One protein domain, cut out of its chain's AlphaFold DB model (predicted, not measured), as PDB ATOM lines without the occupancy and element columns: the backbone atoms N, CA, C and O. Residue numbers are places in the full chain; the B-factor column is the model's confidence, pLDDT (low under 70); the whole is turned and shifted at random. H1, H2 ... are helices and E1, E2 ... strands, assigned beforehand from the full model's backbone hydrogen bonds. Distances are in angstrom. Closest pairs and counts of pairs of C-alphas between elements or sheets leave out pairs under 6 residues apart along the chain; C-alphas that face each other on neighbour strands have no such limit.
ATOM      1  N   GLU A  40      22.448 -33.148  36.726       86.62
ATOM      2  CA  GLU A  40      23.619 -33.789  36.131       86.62
ATOM      3  C   GLU A  40      24.633 -32.708  35.724       86.62
ATOM      4  O   GLU A  40      24.319 -31.841  34.908       86.62
ATOM      5  N   THR A  41      25.812 -32.694  36.350       93.75
ATOM      6  CA  THR A  41      26.868 -31.729  36.028       93.75
ATOM      7  C   THR A  41      27.363 -32.005  34.610       93.75
ATOM      8  O   THR A  41      27.792 -33.117  34.313       93.75
ATOM      9  N   VAL A  42      27.318 -30.996  33.742       95.56
ATOM     10  CA  VAL A  42      27.722 -31.092  32.327       95.56
ATOM     11  C   VAL A  42      29.110 -30.524  32.071       95.56
ATOM     12  O   VAL A  42      29.785 -30.930  31.127       95.56
ATOM     13  N   ALA A  43      29.563 -29.608  32.922       96.25
ATOM     14  CA  ALA A  43      30.934 -29.130  32.946       96.25
ATOM     15  C   ALA A  43      31.286 -28.577  34.330       96.25
ATOM     16  O   ALA A  43      30.404 -28.284  35.132       96.25
ATOM     17  N   ARG A  44      32.578 -28.418  34.600       96.50
ATOM     18  CA  ARG A  44      33.112 -27.785  35.804       96.50
ATOM     19  C   ARG A  44      34.180 -26.771  35.419       96.50
ATOM     20  O   ARG A  44      35.072 -27.094  34.642       96.50
ATOM     21  N   VAL A  45      34.097 -25.566  35.975       97.44
ATOM     22  CA  VAL A  45      34.997 -24.438  35.700       97.44
ATOM     23  C   VAL A  45      35.590 -23.944  37.016       97.44
ATOM     24  O   VAL A  45      34.888 -23.372  37.845       97.44
ATOM     25  N   ASN A  46      36.884 -24.179  37.242       96.81
ATOM     26  CA  ASN A  46      37.587 -23.852  38.492       96.81
ATOM     27  C   ASN A  46      36.888 -24.390  39.760       96.81
ATOM     28  O   ASN A  46      36.928 -23.769  40.821       96.81
ATOM     29  N   GLY A  47      36.240 -25.552  39.650       94.31
ATOM     30  CA  GLY A  47      35.486 -26.167  40.748       94.31
ATOM     31  C   GLY A  47      34.010 -25.769  40.834       94.31
ATOM     32  O   GLY A  47      33.299 -26.345  41.652       94.31
ATOM     33  N   GLU A  48      33.545 -24.833  40.005       94.94
ATOM     34  CA  GLU A  48      32.134 -24.457  39.896       94.94
ATOM     35  C   GLU A  48      31.424 -25.311  38.844       94.94
ATOM     36  O   GLU A  48      31.902 -25.438  37.717       94.94
ATOM     37  N   ASP A  49      30.303 -25.922  39.221       95.56
ATOM     38  CA  ASP A  49      29.548 -26.838  38.369       95.56
ATOM     39  C   ASP A  49      28.588 -26.073  37.450       95.56
ATOM     40  O   ASP A  49      27.816 -25.241  37.912       95.56
ATOM     41  N   ILE A  50      28.598 -26.420  36.162       94.06
ATOM     42  CA  ILE A  50      27.557 -26.075  35.194       94.06
ATOM     43  C   ILE A  50      26.624 -27.280  35.096       94.06
ATOM     44  O   ILE A  50      27.059 -28.403  34.821       94.06
ATOM     45  N   THR A  51      25.339 -27.059  35.328       95.44
ATOM     46  CA  THR A  51      24.312 -28.099  35.403       95.44
ATOM     47  C   THR A  51      23.631 -28.340  34.058       95.44
ATOM     48  O   THR A  51      23.559 -27.464  33.195       95.44
ATOM     49  N   ARG A  52      23.053 -29.534  33.885       94.50
ATOM     50  CA  ARG A  52      22.227 -29.874  32.717       94.50
ATOM     51  C   ARG A  52      21.098 -28.872  32.493       94.50
ATOM     52  O   ARG A  52      20.846 -28.487  31.359       94.50
ATOM     53  N   THR A  53      20.453 -28.419  33.566       93.31
ATOM     54  CA  THR A  53      19.360 -27.443  33.493       93.31
ATOM     55  C   THR A  53      19.834 -26.090  32.966       93.31
ATOM     56  O   THR A  53      19.141 -25.479  32.160       93.31
ATOM     57  N   GLU A  54      21.015 -25.619  33.370       92.81
ATOM     58  CA  GLU A  54      21.590 -24.379  32.829       92.81
ATOM     59  C   GLU A  54      21.905 -24.509  31.341       92.81
ATOM     60  O   GLU A  54      21.599 -23.598  30.570       92.81
ATOM     61  N   LEU A  55      22.447 -25.657  30.930       94.62
ATOM     62  CA  LEU A  55      22.707 -25.953  29.526       94.62
ATOM     63  C   LEU A  55      21.422 -25.946  28.695       94.62
ATOM     64  O   LEU A  55      21.349 -25.220  27.711       94.62
ATOM     65  N   GLU A  56      20.389 -26.672  29.119       93.50
ATOM     66  CA  GLU A  56      19.093 -26.725  28.425       93.50
ATOM     67  C   GLU A  56      18.423 -25.344  28.339       93.50
ATOM     68  O   GLU A  56      17.873 -24.974  27.300       93.50
ATOM     69  N   ASN A  57      18.504 -24.546  29.408       91.75
ATOM     70  CA  ASN A  57      17.992 -23.177  29.413       91.75
ATOM     71  C   ASN A  57      18.755 -22.285  28.423       91.75
ATOM     72  O   ASN A  57      18.138 -21.508  27.691       91.75
ATOM     73  N   SER A  58      20.083 -22.413  28.374       91.81
ATOM     74  CA  SER A  58      20.927 -21.676  27.433       91.81
ATOM     75  C   SER A  58      20.654 -22.094  25.982       91.81
ATOM     76  O   SER A  58      20.469 -21.231  25.123       91.81
ATOM     77  N   GLU A  59      20.511 -23.394  25.704       94.12
ATOM     78  CA  GLU A  59      20.111 -23.914  24.389       94.12
ATOM     79  C   GLU A  59      18.757 -23.337  23.948       94.12
ATOM     80  O   GLU A  59      18.623 -22.840  22.825       94.12
ATOM     81  N   ALA A  60      17.754 -23.347  24.834       92.62
ATOM     82  CA  ALA A  60      16.428 -22.802  24.553       92.62
ATOM     83  C   ALA A  60      16.467 -21.290  24.278       92.62
ATOM     84  O   ALA A  60      15.805 -20.811  23.353       92.62
ATOM     85  N   GLN A  61      17.265 -20.541  25.042       88.81
ATOM     86  CA  GLN A  61      17.449 -19.104  24.849       88.81
ATOM     87  C   GLN A  61      18.107 -18.798  23.499       88.81
ATOM     88  O   GLN A  61      17.611 -17.954  22.751       88.81
ATOM     89  N   ILE A  62      19.191 -19.498  23.164       89.88
ATOM     90  CA  ILE A  62      19.904 -19.332  21.892       89.88
ATOM     91  C   ILE A  62      18.980 -19.677  20.720       89.88
ATOM     92  O   ILE A  62      18.901 -18.921  19.750       89.88
ATOM     93  N   ALA A  63      18.230 -20.777  20.821       91.94
ATOM     94  CA  ALA A  63      17.279 -21.174  19.792       91.94
ATOM     95  C   ALA A  63      16.170 -20.127  19.597       91.94
ATOM     96  O   ALA A  63      15.879 -19.750  18.461       91.94
ATOM     97  N   ALA A  64      15.601 -19.601  20.686       91.69
ATOM     98  CA  ALA A  64      14.581 -18.558  20.629       91.69
ATOM     99  C   ALA A  64      15.107 -17.266  19.979       91.69
ATOM    100  O   ALA A  64      14.429 -16.693  19.127       91.69
ATOM    101  N   GLN A  65      16.325 -16.836  20.328       86.50
ATOM    102  CA  GLN A  65      16.957 -15.646  19.745       86.50
ATOM    103  C   GLN A  65      17.227 -15.794  18.245       86.50
ATOM    104  O   GLN A  65      17.090 -14.831  17.492       86.50
ATOM    105  N   GLN A  66      17.591 -16.998  17.802       90.44
ATOM    106  CA  GLN A  66      17.877 -17.284  16.396       90.44
ATOM    107  C   GLN A  66      16.628 -17.697  15.595       90.44
ATOM    108  O   GLN A  66      16.721 -17.919  14.389       90.44
ATOM    109  N   GLY A  67      15.459 -17.810  16.238       91.81
ATOM    110  CA  GLY A  67      14.238 -18.311  15.601       91.81
ATOM    111  C   GLY A  67      14.346 -19.773  15.148       91.81
ATOM    112  O   GLY A  67      13.677 -20.177  14.197       91.81
ATOM    113  N   ILE A  68      15.210 -20.555  15.798       91.44
ATOM    114  CA  ILE A  68      15.447 -21.964  15.492       91.44
ATOM    115  C   ILE A  68      14.371 -22.813  16.168       91.44
ATOM    116  O   ILE A  68      14.218 -22.798  17.388       91.44
ATOM    117  N   ASP A  69      13.665 -23.620  15.376       91.56
ATOM    118  CA  ASP A  69      12.856 -24.715  15.904       91.56
ATOM    119  C   ASP A  69      13.775 -25.896  16.249       91.56
ATOM    120  O   ASP A  69      14.234 -26.626  15.364       91.56
ATOM    121  N   THR A  70      14.048 -26.097  17.539       87.62
ATOM    122  CA  THR A  70      14.940 -27.161  18.029       87.62
ATOM    123  C   THR A  70      14.458 -28.567  17.666       87.62
ATOM    124  O   THR A  70      15.272 -29.491  17.566       87.62
ATOM    125  N   ALA A  71      13.158 -28.751  17.405       89.75
ATOM    126  CA  ALA A  71      12.607 -30.027  16.956       89.75
ATOM    127  C   ALA A  71      12.976 -30.345  15.499       89.75
ATOM    128  O   ALA A  71      12.987 -31.517  15.114       89.75
ATOM    129  N   SER A  72      13.294 -29.320  14.703       91.94
ATOM    130  CA  SER A  72      13.674 -29.449  13.293       91.94
ATOM    131  C   SER A  72      15.164 -29.736  13.076       91.94
ATOM    132  O   SER A  72      15.551 -30.140  11.978       91.94
ATOM    133  N   LEU A  73      15.993 -29.556  14.110       93.25
ATOM    134  CA  LEU A  73      17.433 -29.786  14.036       93.25
ATOM    135  C   LEU A  73      17.753 -31.278  13.882       93.25
ATOM    136  O   LEU A  73      17.216 -32.133  14.596       93.25
ATOM    137  N   ASP A  74      18.678 -31.579  12.972       94.81
ATOM    138  CA  ASP A  74      19.315 -32.889  12.898       94.81
ATOM    139  C   ASP A  74      20.342 -33.062  14.033       94.81
ATOM    140  O   ASP A  74      20.488 -32.211  14.913       94.81
ATOM    141  N   VAL A  75      21.032 -34.204  14.059       94.06
ATOM    142  CA  VAL A  75      21.999 -34.511  15.125       94.06
ATOM    143  C   VAL A  75      23.120 -33.468  15.172       94.06
ATOM    144  O   VAL A  75      23.414 -32.955  16.246       94.06
ATOM    145  N   ALA A  76      23.675 -33.095  14.016       94.88
ATOM    146  CA  ALA A  76      24.752 -32.113  13.938       94.88
ATOM    147  C   ALA A  76      24.296 -30.720  14.404       94.88
ATOM    148  O   ALA A  76      25.016 -30.045  15.134       94.88
ATOM    149  N   GLY A  77      23.081 -30.302  14.036       94.50
ATOM    150  CA  GLY A  77      22.505 -29.039  14.488       94.50
ATOM    151  C   GLY A  77      22.295 -28.990  16.002       94.50
ATOM    152  O   GLY A  77      22.571 -27.968  16.626       94.50
ATOM    153  N   LYS A  78      21.855 -30.099  16.611       93.25
ATOM    154  CA  LYS A  78      21.709 -30.198  18.072       93.25
ATOM    155  C   LYS A  78      23.055 -30.160  18.788       93.25
ATOM    156  O   LYS A  78      23.187 -29.435  19.765       93.25
ATOM    157  N   GLU A  79      24.050 -30.887  18.283       94.44
ATOM    158  CA  GLU A  79      25.415 -30.861  18.824       94.44
ATOM    159  C   GLU A  79      26.028 -29.457  18.740       94.44
ATOM    160  O   GLU A  79      26.647 -28.994  19.696       94.44
ATOM    161  N   GLN A  80      25.808 -28.741  17.634       95.06
ATOM    162  CA  GLN A  80      26.272 -27.363  17.484       95.06
ATOM    163  C   GLN A  80      25.585 -26.411  18.472       95.06
ATOM    164  O   GLN A  80      26.261 -25.582  19.079       95.06
ATOM    165  N   LEU A  81      24.264 -26.524  18.645       94.69
ATOM    166  CA  LEU A  81      23.517 -25.706  19.604       94.69
ATOM    167  C   LEU A  81      23.999 -25.959  21.039       94.69
ATOM    168  O   LEU A  81      24.254 -25.007  21.772       94.69
ATOM    169  N   GLN A  82      24.189 -27.228  21.402       95.44
ATOM    170  CA  GLN A  82      24.717 -27.625  22.703       95.44
ATOM    171  C   GLN A  82      26.128 -27.084  22.939       95.44
ATOM    172  O   GLN A  82      26.403 -26.524  23.999       95.44
ATOM    173  N   ALA A  83      27.022 -27.215  21.956       95.81
ATOM    174  CA  ALA A  83      28.380 -26.688  22.054       95.81
ATOM    175  C   ALA A  83      28.373 -25.165  22.237       95.81
ATOM    176  O   ALA A  83      29.062 -24.651  23.113       95.81
ATOM    177  N   GLN A  84      27.546 -24.448  21.469       94.88
ATOM    178  CA  GLN A  84      27.406 -22.998  21.584       94.88
ATOM    179  C   GLN A  84      26.878 -22.577  22.964       94.88
ATOM    180  O   GLN A  84      27.399 -21.634  23.559       94.88
ATOM    181  N   ALA A  85      25.862 -23.276  23.476       95.44
ATOM    182  CA  ALA A  85      25.290 -23.027  24.794       95.44
ATOM    183  C   ALA A  85      26.313 -23.277  25.910       95.44
ATOM    184  O   ALA A  85      26.539 -22.412  26.758       95.44
ATOM    185  N   LEU A  86      26.998 -24.422  25.866       96.25
ATOM    186  CA  LEU A  86      28.023 -24.773  26.843       96.25
ATOM    187  C   LEU A  86      29.189 -23.779  26.822       96.25
ATOM    188  O   LEU A  86      29.645 -23.343  27.878       96.25
ATOM    189  N   ASP A  87      29.647 -23.371  25.637       95.81
ATOM    190  CA  ASP A  87      30.712 -22.380  25.518       95.81
ATOM    191  C   ASP A  87      30.304 -21.007  26.061       95.81
ATOM    192  O   ASP A  87      31.114 -20.336  26.712       95.81
ATOM    193  N   GLY A  88      29.054 -20.598  25.840       93.38
ATOM    194  CA  GLY A  88      28.498 -19.387  26.432       93.38
ATOM    195  C   GLY A  88      28.496 -19.446  27.960       93.38
ATOM    196  O   GLY A  88      28.962 -18.509  28.609       93.38
ATOM    197  N   LEU A  89      28.048 -20.568  28.534       95.25
ATOM    198  CA  LEU A  89      28.018 -20.771  29.984       95.25
ATOM    199  C   LEU A  89      29.422 -20.750  30.590       95.25
ATOM    200  O   LEU A  89      29.659 -19.992  31.524       95.25
ATOM    201  N   ILE A  90      30.376 -21.486  30.011       95.19
ATOM    202  CA  ILE A  90      31.772 -21.493  30.474       95.19
ATOM    203  C   ILE A  90      32.369 -20.083  30.425       95.19
ATOM    204  O   ILE A  90      33.003 -19.648  31.385       95.19
ATOM    205  N   ALA A  91      32.176 -19.357  29.320       93.38
ATOM    206  CA  ALA A  91      32.675 -17.991  29.197       93.38
ATOM    207  C   ALA A  91      32.073 -17.080  30.275       93.38
ATOM    208  O   ALA A  91      32.808 -16.360  30.945       93.38
ATOM    209  N   ASN A  92      30.758 -17.151  30.485       91.75
ATOM    210  CA  ASN A  92      30.079 -16.377  31.515       91.75
ATOM    211  C   ASN A  92      30.595 -16.714  32.927       91.75
ATOM    212  O   ASN A  92      30.953 -15.798  33.664       91.75
ATOM    213  N   THR A  93      30.718 -17.997  33.282       93.94
ATOM    214  CA  THR A  93      31.261 -18.435  34.580       93.94
ATOM    215  C   THR A  93      32.669 -17.887  34.807       93.94
ATOM    216  O   THR A  93      32.957 -17.328  35.863       93.94
ATOM    217  N   LEU A  94      33.543 -17.955  33.800       94.81
ATOM    218  CA  LEU A  94      34.901 -17.419  33.900       94.81
ATOM    219  C   LEU A  94      34.926 -15.914  34.146       94.81
ATOM    220  O   LEU A  94      35.697 -15.443  34.982       94.81
ATOM    221  N   ILE A  95      34.092 -15.152  33.435       92.25
ATOM    222  CA  ILE A  95      34.028 -13.706  33.636       92.25
ATOM    223  C   ILE A  95      33.491 -13.406  35.043       92.25
ATOM    224  O   ILE A  95      34.078 -12.584  35.741       92.25
ATOM    225  N   GLN A  96      32.436 -14.089  35.500       91.69
ATOM    226  CA  GLN A  96      31.888 -13.899  36.849       91.69
ATOM    227  C   GLN A  96      32.926 -14.194  37.937       91.69
ATOM    228  O   GLN A  96      33.126 -13.380  38.841       91.69
ATOM    229  N   GLN A  97      33.657 -15.302  37.812       93.88
ATOM    230  CA  GLN A  97      34.765 -15.627  38.707       93.88
ATOM    231  C   GLN A  97      35.845 -14.542  38.675       93.88
ATOM    232  O   GLN A  97      36.370 -14.158  39.718       93.88
ATOM    233  N   ALA A  98      36.162 -14.004  37.497       93.88
ATOM    234  CA  ALA A  98      37.146 -12.942  37.363       93.88
ATOM    235  C   ALA A  98      36.687 -11.625  38.015       93.88
ATOM    236  O   ALA A  98      37.485 -10.984  38.701       93.88
ATOM    237  N   VAL A  99      35.403 -11.262  37.901       92.62
ATOM    238  CA  VAL A  99      34.808 -10.125  38.626       92.62
ATOM    239  C   VAL A  99      34.968 -10.318  40.130       92.62
ATOM    240  O   VAL A  99      35.519  -9.445  40.800       92.62
ATOM    241  N   VAL A 100      34.565 -11.476  40.661       91.69
ATOM    242  CA  VAL A 100      34.683 -11.786  42.096       91.69
ATOM    243  C   VAL A 100      36.144 -11.718  42.556       91.69
ATOM    244  O   VAL A 100      36.447 -11.080  43.566       91.69
ATOM    245  N   ASN A 101      37.064 -12.304  41.788       93.56
ATOM    246  CA  ASN A 101      38.492 -12.337  42.106       93.56
ATOM    247  C   ASN A 101      39.173 -10.965  41.997       93.56
ATOM    248  O   ASN A 101      40.163 -10.721  42.686       93.56
ATOM    249  N   SER A 102      38.653 -10.059  41.163       93.75
ATOM    250  CA  SER A 102      39.176  -8.694  41.035       93.75
ATOM    251  C   SER A 102      38.935  -7.839  42.284       93.75
ATOM    252  O   SER A 102      39.633  -6.849  42.503       93.75
ATOM    253  N   GLY A 103      37.937  -8.202  43.102       90.62
ATOM    254  CA  GLY A 103      37.487  -7.404  44.240       90.62
ATOM    255  C   GLY A 103      36.774  -6.104  43.851       90.62
ATOM    256  O   GLY A 103      36.514  -5.276  44.725       90.62
TER     257      GLY A 103
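Overview. This is residues 40 to 103 of the 226 residues of an uncharacterized protein of Candidatus Harrisonbacteria bacterium CG10_big_fil_rev_8_21_14_0_10_42_17 (UniProt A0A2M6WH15). What is the main picture? One long helix, H2, is crossed near its middle by the shorter helix H1 as an X, and a small two-stranded hairpin, E1 and E2, packs on H2 around Leu 89 and Ile 90. Residues 98 to 103 stick out beyond this body. What makes it up? The 64 printed residues hold, in chain order, E1, E2, H1 and H2, with an antiparallel sheet E1 - E2, and the class is mostly helix. How compact is it? It is only just loose, close to compact, with a radius of gyration of the C-alphas of 13.2 A, and elongated, spanning 44 by 23 by 16 A.

Along the chain. Where are the strands? E1 is residues 41 to 45, from C-alpha 41 at (26.868, -31.729, 36.028), and E2 is residues 48 to 51. Where are the helices? H1 is residues 52 to 66, 21.1 A long. H2 is residues 75 to 102, 40.4 A long, ending at C-alpha 102 at (39.176, -8.694, 41.035).

Arrangement. How do E1 and E2 pair? They form an antiparallel hairpin at 152 degrees, with N 42 and O 50 at 2.8 A, within hydrogen-bond range. What is near the strands? The closest C-alphas of E1 and H1 are Val 42 and Arg 52, 5.6 A; those of E1 and H2 are Val 45 and Ile 90, 6.8 A. How do the helices meet? H2 touches H1 with residues 81 to 89 alone, the closest C-alphas being Glu 59 and Ala 85, 5.3 A. They are only just about perpendicular, at 70.5 degrees. In both helices every O i to N i+4 pair is within hydrogen-bond range.

Size, cuts and confidence. How large is it? The farthest C-alphas, Ser 72 and Gly 103, are 44.8 A apart. Are there cuts, long links or weak places? The printed part has no cut, no link is long, and no printed residue is under 70 in pLDDT.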